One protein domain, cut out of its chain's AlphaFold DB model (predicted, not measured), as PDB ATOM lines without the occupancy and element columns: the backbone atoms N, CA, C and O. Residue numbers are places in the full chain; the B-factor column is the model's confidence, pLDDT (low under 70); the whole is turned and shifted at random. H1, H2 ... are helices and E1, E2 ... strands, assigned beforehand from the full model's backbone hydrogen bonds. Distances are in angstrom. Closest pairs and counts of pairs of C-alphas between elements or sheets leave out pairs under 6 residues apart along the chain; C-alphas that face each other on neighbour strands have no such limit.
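Overview. This is residues 6 to 72 of the 82 residues of an uncharacterized protein of marine sediment metagenome (UniProt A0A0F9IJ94). A small antiparallel sheet of three strands has one long helix, H1, slanting over one of its faces, with no named element over the other face. Residues 62 to 72, of which 62 to 70 belong to H1, stick out past the sheet and add to the length. The printed part has 67 residues, with E1, E2, E3 and H1 in that order along the chain; the sheet's order is E1, E2, E3, and the class is mixed, helices and strands. The whole is loose, with a radius of gyration of the C-alphas of 14.3 A, and spans 47 by 21 by 17 A.

Arrangement. E1, residues 6 to 14, bends by 80 degrees at residue 9 and forms an antiparallel hairpin with E2, residues 17 to 23, at 162 degrees between their directions; N 12 and O 19 are 2.9 A apart, within hydrogen-bond range. E2 forms a second antiparallel hairpin with E3, residues 33 to 38, at 155 degrees, with N 35 and O 20 at 2.7 A. The three form a meander, each strand the antiparallel neighbour of the one before. H1, residues 43 to 70, is on one face of this sheet, making two layers, a helix and a sheet. Its height over the sheet is 9.8 A, and it lies over E2 and E3, slantwise to the strands, at 42 degrees to E2 on the local plane. The closest C-alphas of E3 and H1 are those of Leu 37 and Val 46, 7.6 A apart. In H1 every O i to N i+4 pair is within hydrogen-bond range.

Along the chain. E1 begins at C-alpha 6 (146.717, 105.572, 187.491) and measures 17.4 A, E2 19.4 A and E3 16.4 A. H1 measures 40.0 A and ends at C-alpha 70 (175.603, 89.952, 185.420).

Size, cuts and confidence. The C-alphas of Gly 15 and Gly 72, the two farthest apart, are 47.7 A apart. The printed part has no cut and no long link. The mean pLDDT of the printed part is 74.7; residues 7 to 10, 25 to 30, 65 and 67 to 72 are under 70.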
ATOM      1  N   ILE A   6     147.004 104.699 188.627       72.19
ATOM      2  CA  ILE A   6     146.717 105.572 187.491       72.19
ATOM      3  C   ILE A   6     146.684 106.982 188.056       72.19
ATOM      4  O   ILE A   6     145.970 107.216 189.036       72.19
ATOM      5  N   ASP A   7     147.450 107.900 187.477       69.81
ATOM      6  CA  ASP A   7     147.366 109.291 187.895       69.81
ATOM      7  C   ASP A   7     146.178 109.969 187.186       69.81
ATOM      8  O   ASP A   7     146.197 110.122 185.963       69.81
ATOM      9  N   PRO A   8     145.115 110.363 187.914       64.62
ATOM     10  CA  PRO A   8     143.911 110.918 187.302       64.62
ATOM     11  C   PRO A   8     144.147 112.288 186.653       64.62
ATOM     12  O   PRO A   8     143.346 112.693 185.814       64.62
ATOM     13  N   LYS A   9     145.224 113.006 187.014       66.25
ATOM     14  CA  LYS A   9     145.579 114.294 186.395       66.25
ATOM     15  C   LYS A   9     146.271 114.117 185.044       66.25
ATOM     16  O   LYS A   9     146.325 115.068 184.276       66.25
ATOM     17  N   HIS A  10     146.744 112.910 184.752       68.19
ATOM     18  CA  HIS A  10     147.405 112.543 183.505       68.19
ATOM     19  C   HIS A  10     146.533 111.612 182.645       68.19
ATOM     20  O   HIS A  10     147.016 110.806 181.850       68.19
ATOM     21  N   VAL A  11     145.211 111.728 182.798       75.38
ATOM     22  CA  VAL A  11     144.245 111.115 181.889       75.38
ATOM     23  C   VAL A  11     143.874 112.152 180.844       75.38
ATOM     24  O   VAL A  11     143.125 113.087 181.120       75.38
ATOM     25  N   HIS A  12     144.411 111.991 179.641       78.94
ATOM     26  CA  HIS A  12     144.166 112.911 178.540       78.94
ATOM     27  C   HIS A  12     143.282 112.262 177.484       78.94
ATOM     28  O   HIS A  12     143.522 111.143 177.035       78.94
ATOM     29  N   HIS A  13     142.261 112.997 177.064       77.56
ATOM     30  CA  HIS A  13     141.378 112.610 175.979       77.56
ATOM     31  C   HIS A  13     141.775 113.367 174.710       77.56
ATOM     32  O   HIS A  13     141.702 114.595 174.672       77.56
ATOM     33  N   PHE A  14     142.203 112.641 173.681       78.75
ATOM     34  CA  PHE A  14     142.624 113.183 172.393       78.75
ATOM     35  C   PHE A  14     141.743 112.613 171.282       78.75
ATOM     36  O   PHE A  14     142.085 111.588 170.696       78.75
ATOM     37  N   GLY A  15     140.615 113.268 170.995       82.56
ATOM     38  CA  GLY A  15     139.679 112.825 169.952       82.56
ATOM     39  C   GLY A  15     139.233 111.382 170.189       82.56
ATOM     40  O   GLY A  15     138.545 111.105 171.161       82.56
ATOM     41  N   ASP A  16     139.692 110.463 169.341       84.38
ATOM     42  CA  ASP A  16     139.396 109.028 169.424       84.38
ATOM     43  C   ASP A  16     140.407 108.222 170.261       84.38
ATOM     44  O   ASP A  16     140.431 106.994 170.198       84.38
ATOM     45  N   THR A  17     141.290 108.870 171.025       83.62
ATOM     46  CA  THR A  17     142.315 108.192 171.835       83.62
ATOM     47  C   THR A  17     142.304 108.668 173.284       83.62
ATOM     48  O   THR A  17     142.404 109.857 173.574       83.62
ATOM     49  N   LEU A  18     142.260 107.721 174.217       84.19
ATOM     50  CA  LEU A  18     142.493 107.938 175.638       84.19
ATOM     51  C   LEU A  18     143.967 107.679 175.960       84.19
ATOM     52  O   LEU A  18     144.455 106.571 175.743       84.19
ATOM     53  N   GLN A  19     144.670 108.666 176.502       85.19
ATOM     54  CA  GLN A  19     145.992 108.493 177.090       85.19
ATOM     55  C   GLN A  19     145.874 108.415 178.617       85.19
ATOM     56  O   GLN A  19     145.227 109.252 179.240       85.19
ATOM     57  N   LEU A  20     146.492 107.394 179.203       83.00
ATOM     58  CA  LEU A  20     146.536 107.116 180.633       83.00
ATOM     59  C   LEU A  20     147.994 106.964 181.044       83.00
ATOM     60  O   LEU A  20     148.683 106.102 180.502       83.00
ATOM     61  N   ASP A  21     148.448 107.730 182.023       81.69
ATOM     62  CA  ASP A  21     149.757 107.502 182.622       81.69
ATOM     63  C   ASP A  21     149.657 106.550 183.818       81.69
ATOM     64  O   ASP A  21     148.844 106.711 184.737       81.69
ATOM     65  N   VAL A  22     150.473 105.499 183.763       79.38
ATOM     66  CA  VAL A  22     150.456 104.382 184.703       79.38
ATOM     67  C   VAL A  22     151.762 104.352 185.480       79.38
ATOM     68  O   VAL A  22     152.842 104.256 184.896       79.38
ATOM     69  N   GLN A  23     151.650 104.386 186.803       77.00
ATOM     70  CA  GLN A  23     152.773 104.286 187.725       77.00
ATOM     71  C   GLN A  23     152.677 103.016 188.566       77.00
ATOM     72  O   GLN A  23     151.592 102.568 188.955       77.00
ATOM     73  N   PHE A  24     153.842 102.460 188.876       75.38
ATOM     74  CA  PHE A  24     153.994 101.296 189.736       75.38
ATOM     75  C   PHE A  24     154.582 101.760 191.071       75.38
ATOM     76  O   PHE A  24     155.797 101.825 191.198       75.38
ATOM     77  N   PRO A  25     153.758 102.128 192.069       69.12
ATOM     78  CA  PRO A  25     154.249 102.680 193.334       69.12
ATOM     79  C   PRO A  25     155.161 101.730 194.120       69.12
ATOM     80  O   PRO A  25     155.989 102.196 194.891       69.12
ATOM     81  N   GLU A  26     155.033 100.415 193.924       66.00
ATOM     82  CA  GLU A  26     155.946  99.423 194.516       66.00
ATOM     83  C   GLU A  26     157.348  99.447 193.886       66.00
ATOM     84  O   GLU A  26     158.280  98.877 194.443       66.00
ATOM     85  N   TYR A  27     157.498 100.114 192.741       68.44
ATOM     86  CA  TYR A  27     158.727 100.191 191.961       68.44
ATOM     87  C   TYR A  27     158.936 101.634 191.476       68.44
ATOM     88  O   TYR A  27     158.734 101.925 190.295       68.44
ATOM     89  N   PRO A  28     159.297 102.559 192.384       66.62
ATOM     90  CA  PRO A  28     159.427 103.984 192.075       66.62
ATOM     91  C   PRO A  28     160.526 104.289 191.047       66.62
ATOM     92  O   PRO A  28     160.449 105.309 190.370       66.62
ATOM     93  N   ASP A  29     161.513 103.402 190.902       68.31
ATOM     94  CA  ASP A  29     162.559 103.493 189.878       68.31
ATOM     95  C   ASP A  29     162.037 103.238 188.456       68.31
ATOM     96  O   ASP A  29     162.714 103.551 187.474       68.31
ATOM     97  N   LEU A  30     160.837 102.665 188.317       67.81
ATOM     98  CA  LEU A  30     160.243 102.462 187.007       67.81
ATOM     99  C   LEU A  30     159.672 103.771 186.453       67.81
ATOM    100  O   LEU A  30     158.970 104.500 187.159       67.81
ATOM    101  N   PRO A  31     159.892 104.048 185.157       70.12
ATOM    102  CA  PRO A  31     159.331 105.228 184.528       70.12
ATOM    103  C   PRO A  31     157.801 105.178 184.544       70.12
ATOM    104  O   PRO A  31     157.178 104.114 184.543       70.12
ATOM    105  N   THR A  32     157.178 106.354 184.496       77.25
ATOM    106  CA  THR A  32     155.737 106.444 184.247       77.25
ATOM    107  C   THR A  32     155.445 105.951 182.831       77.25
ATOM    108  O   THR A  32     156.059 106.408 181.865       77.25
ATOM    109  N   TYR A  33     154.513 105.009 182.691       76.62
ATOM    110  CA  TYR A  33     154.172 104.427 181.399       76.62
ATOM    111  C   TYR A  33     152.919 105.076 180.821       76.62
ATOM    112  O   TYR A  33     151.813 104.832 181.301       76.62
ATOM    113  N   GLY A  34     153.094 105.805 179.720       79.88
ATOM    114  CA  GLY A  34     151.985 106.295 178.909       79.88
ATOM    115  C   GLY A  34     151.288 105.159 178.158       79.88
ATOM    116  O   GLY A  34     151.917 104.360 177.452       79.88
ATOM    117  N   LEU A  35     149.973 105.083 178.306       81.62
ATOM    118  CA  LEU A  35     149.119 104.040 177.757       81.62
ATOM    119  C   LEU A  35     148.056 104.690 176.877       81.62
ATOM    120  O   LEU A  35     147.223 105.442 177.364       81.62
ATOM    121  N   ARG A  36     148.100 104.424 175.571       84.38
ATOM    122  CA  ARG A  36     147.146 104.969 174.598       84.38
ATOM    123  C   ARG A  36     146.149 103.895 174.198       84.38
ATOM    124  O   ARG A  36     146.555 102.814 173.778       84.38
ATOM    125  N   LEU A  37     144.866 104.191 174.346       82.75
ATOM    126  CA  LEU A  37     143.765 103.284 174.051       82.75
ATOM    127  C   LEU A  37     142.789 103.963 173.087       82.75
ATOM    128  O   LEU A  37     142.396 105.097 173.348       82.75
ATOM    129  N   PRO A  38     142.386 103.297 171.994       81.50
ATOM    130  CA  PRO A  38     141.379 103.836 171.092       81.50
ATOM    131  C   PRO A  38     140.002 103.834 171.764       81.50
ATOM    132  O   PRO A  38     139.663 102.915 172.513       81.50
ATOM    133  N   ILE A  39     139.212 104.865 171.493       81.00
ATOM    134  CA  ILE A  39     137.850 105.044 171.994       81.00
ATOM    135  C   ILE A  39     136.861 104.539 170.933       81.00
ATOM    136  O   ILE A  39     137.088 104.766 169.747       81.00
ATOM    137  N   PRO A  40     135.764 103.857 171.322       79.94
ATOM    138  CA  PRO A  40     135.330 103.569 172.691       79.94
ATOM    139  C   PRO A  40     136.180 102.495 173.380       79.94
ATOM    140  O   PRO A  40     136.360 101.395 172.866       79.94
ATOM    141  N   VAL A  41     136.659 102.811 174.587       79.50
ATOM    142  CA  VAL A  41     137.440 101.889 175.419       79.50
ATOM    143  C   VAL A  41     136.593 101.382 176.580       79.50
ATOM    144  O   VAL A  41     135.967 102.150 177.314       79.50
ATOM    145  N   THR A  42     136.571 100.068 176.776       82.31
ATOM    146  CA  THR A  42     135.873  99.452 177.911       82.31
ATOM    147  C   THR A  42     136.772  99.379 179.145       82.31
ATOM    148  O   THR A  42     137.992  99.243 179.047       82.31
ATOM    149  N   LYS A  43     136.172  99.371 180.345       79.12
ATOM    150  CA  LYS A  43     136.917  99.169 181.606       79.12
ATOM    151  C   LYS A  43     137.762  97.889 181.590       79.12
ATOM    152  O   LYS A  43     138.825  97.859 182.205       79.12
ATOM    153  N   GLN A  44     137.297  96.847 180.899       79.31
ATOM    154  CA  GLN A  44     138.023  95.589 180.749       79.31
ATOM    155  C   GLN A  44     139.283  95.779 179.895       79.31
ATOM    156  O   GLN A  44     140.365  95.428 180.346       79.31
ATOM    157  N   GLN A  45     139.175  96.442 178.738       81.62
ATOM    158  CA  GLN A  45     140.333  96.758 177.892       81.62
ATOM    159  C   GLN A  45     141.366  97.627 178.613       81.62
ATOM    160  O   GLN A  45     142.560  97.375 178.486       81.62
ATOM    161  N   VAL A  46     140.928  98.602 179.419       78.62
ATOM    162  CA  VAL A  46     141.841  99.390 180.265       78.62
ATOM    163  C   VAL A  46     142.588  98.480 181.246       78.62
ATOM    164  O   VAL A  46     143.812  98.559 181.345       78.62
ATOM    165  N   LYS A  47     141.881  97.576 181.937       78.94
ATOM    166  CA  LYS A  47     142.497  96.623 182.877       78.94
ATOM    167  C   LYS A  47     143.479  95.680 182.186       78.94
ATOM    168  O   LYS A  47     144.580  95.492 182.697       78.94
ATOM    169  N   ASP A  48     143.106  95.107 181.046       82.25
ATOM    170  CA  ASP A  48     143.966  94.203 180.281       82.25
ATOM    171  C   ASP A  48     145.212  94.921 179.759       82.25
ATOM    172  O   ASP A  48     146.322  94.398 179.871       82.25
ATOM    173  N   ALA A  49     145.070  96.157 179.283       80.88
ATOM    174  CA  ALA A  49     146.199  96.932 178.793       80.88
ATOM    175  C   ALA A  49     147.160  97.339 179.923       80.88
ATOM    176  O   ALA A  49     148.378  97.214 179.770       80.88
ATOM    177  N   ILE A  50     146.627  97.737 181.084       78.31
ATOM    178  CA  ILE A  50     147.421  97.978 182.296       78.31
ATOM    179  C   ILE A  50     148.140  96.700 182.730       78.31
ATOM    180  O   ILE A  50     149.338  96.738 183.000       78.31
ATOM    181  N   LYS A  51     147.447  95.557 182.752       78.38
ATOM    182  CA  LYS A  51     148.025  94.263 183.132       78.38
ATOM    183  C   LYS A  51     149.145  93.845 182.177       78.38
ATOM    184  O   LYS A  51     150.205  93.427 182.636       78.38
ATOM    185  N   ALA A  52     148.950  94.009 180.871       80.75
ATOM    186  CA  ALA A  52     149.978  93.739 179.871       80.75
ATOM    187  C   ALA A  52     151.199  94.656 180.054       80.75
ATOM    188  O   ALA A  52     152.342  94.212 179.921       80.75
ATOM    189  N   LYS A  53     150.981  95.930 180.402       76.94
ATOM    190  CA  LYS A  53     152.074  96.870 180.675       76.94
ATOM    191  C   LYS A  53     152.807  96.544 181.976       76.94
ATOM    192  O   LYS A  53     154.030  96.552 181.974       76.94
ATOM    193  N   ALA A  54     152.081  96.160 183.021       73.19
ATOM    194  CA  ALA A  54     152.628  95.682 184.288       73.19
ATOM    195  C   ALA A  54     153.508  94.440 184.101       73.19
ATOM    196  O   ALA A  54     154.606  94.367 184.641       73.19
ATOM    197  N   GLN A  55     153.071  93.486 183.274       77.50
ATOM    198  CA  GLN A  55     153.879  92.314 182.930       77.50
ATOM    199  C   GLN A  55     155.152  92.690 182.169       77.50
ATOM    200  O   GLN A  55     156.212  92.145 182.464       77.50
ATOM    201  N   LYS A  56     155.076  93.639 181.225       77.00
ATOM    202  CA  LYS A  56     156.265  94.152 180.523       77.00
ATOM    203  C   LYS A  56     157.221  94.878 181.465       77.00
ATOM    204  O   LYS A  56     158.422  94.667 181.367       77.00
ATOM    205  N   ALA A  57     156.691  95.695 182.370       71.88
ATOM    206  CA  ALA A  57     157.467  96.391 183.386       71.88
ATOM    207  C   ALA A  57     158.184  95.391 184.305       71.88
ATOM    208  O   ALA A  57     159.394  95.484 184.474       71.88
ATOM    209  N   LYS A  58     157.476  94.356 184.779       71.81
ATOM    210  CA  LYS A  58     158.075  93.259 185.548       71.81
ATOM    211  C   LYS A  58     159.176  92.538 184.766       71.81
ATOM    212  O   LYS A  58     160.276  92.387 185.269       71.81
ATOM    213  N   ALA A  59     158.912  92.154 183.517       75.69
ATOM    214  CA  ALA A  59     159.913  91.491 182.684       75.69
ATOM    215  C   ALA A  59     161.144  92.378 182.427       75.69
ATOM    216  O   ALA A  59     162.256  91.869 182.318       75.69
ATOM    217  N   GLN A  60     160.958  93.698 182.329       70.50
ATOM    218  CA  GLN A  60     162.060  94.647 182.216       70.50
ATOM    219  C   GLN A  60     162.856  94.734 183.521       70.50
ATOM    220  O   GLN A  60     164.076  94.766 183.459       70.50
ATOM    221  N   MET A  61     162.193  94.712 184.680       71.00
ATOM    222  CA  MET A  61     162.864  94.648 185.979       71.00
ATOM    223  C   MET A  61     163.659  93.363 186.165       71.00
ATOM    224  O   MET A  61     164.789  93.422 186.631       71.00
ATOM    225  N   ASP A  62     163.091  92.214 185.798       73.12
ATOM    226  CA  ASP A  62     163.793  90.932 185.856       73.12
ATOM    227  C   ASP A  62     165.040  90.971 184.954       73.12
ATOM    228  O   ASP A  62     166.104  90.509 185.353       73.12
ATOM    229  N   LYS A  63     164.946  91.601 183.772       74.06
ATOM    230  CA  LYS A  63     166.105  91.841 182.897       74.06
ATOM    231  C   LYS A  63     167.119  92.809 183.495       74.06
ATOM    232  O   LYS A  63     168.302  92.537 183.383       74.06
ATOM    233  N   ASP A  64     166.683  93.914 184.093       71.06
ATOM    234  CA  ASP A  64     167.576  94.905 184.703       71.06
ATOM    235  C   ASP A  64     168.281  94.324 185.932       71.06
ATOM    236  O   ASP A  64     169.477  94.500 186.106       71.06
ATOM    237  N   THR A  65     167.561  93.524 186.721       68.62
ATOM    238  CA  THR A  65     168.106  92.765 187.851       68.62
ATOM    239  C   THR A  65     169.105  91.730 187.357       68.62
ATOM    240  O   THR A  65     170.214  91.688 187.867       68.62
ATOM    241  N   ALA A  66     168.769  90.957 186.323       70.94
ATOM    242  CA  ALA A  66     169.696  90.004 185.720       70.94
ATOM    243  C   ALA A  66     170.916  90.696 185.090       70.94
ATOM    244  O   ALA A  66     172.019  90.181 185.197       70.94
ATOM    245  N   MET A  67     170.747  91.868 184.469       67.25
ATOM    246  CA  MET A  67     171.854  92.676 183.951       67.25
ATOM    247  C   MET A  67     172.712  93.233 185.080       67.25
ATOM    248  O   MET A  67     173.924  93.202 184.957       67.25
ATOM    249  N   ARG A  68     172.123  93.711 186.178       61.56
ATOM    250  CA  ARG A  68     172.850  94.177 187.367       61.56
ATOM    251  C   ARG A  68     173.616  93.050 188.051       61.56
ATOM    252  O   ARG A  68     174.744  93.272 188.466       61.56
ATOM    253  N   ASP A  69     173.019  91.868 188.137       61.97
ATOM    254  CA  ASP A  69     173.655  90.664 188.676       61.97
ATOM    255  C   ASP A  69     174.799  90.200 187.757       61.97
ATOM    256  O   ASP A  69     175.896  89.902 188.216       61.97
ATOM    257  N   MET A  70     174.590  90.263 186.435       58.25
ATOM    258  CA  MET A  70     175.603  89.952 185.420       58.25
ATOM    259  C   MET A  70     176.711  91.018 185.318       58.25
ATOM    260  O   MET A  70     177.841  90.684 184.981       58.25
ATOM    261  N   LEU A  71     176.410  92.282 185.626       57.81
ATOM    262  CA  LEU A  71     177.366  93.391 185.776       57.81
ATOM    263  C   LEU A  71     177.961  93.451 187.193       57.81
ATOM    264  O   LEU A  71     178.632  94.425 187.535       57.81
ATOM    265  N   GLY A  72     177.696  92.444 188.032       45.50
ATOM    266  CA  GLY A  72     178.172  92.380 189.400       45.50
ATOM    267  C   GLY A  72     179.684  92.578 189.489       45.50
ATOM    268  O   GLY A  72     180.455  91.673 189.197       45.50
TER     269      GLY A  72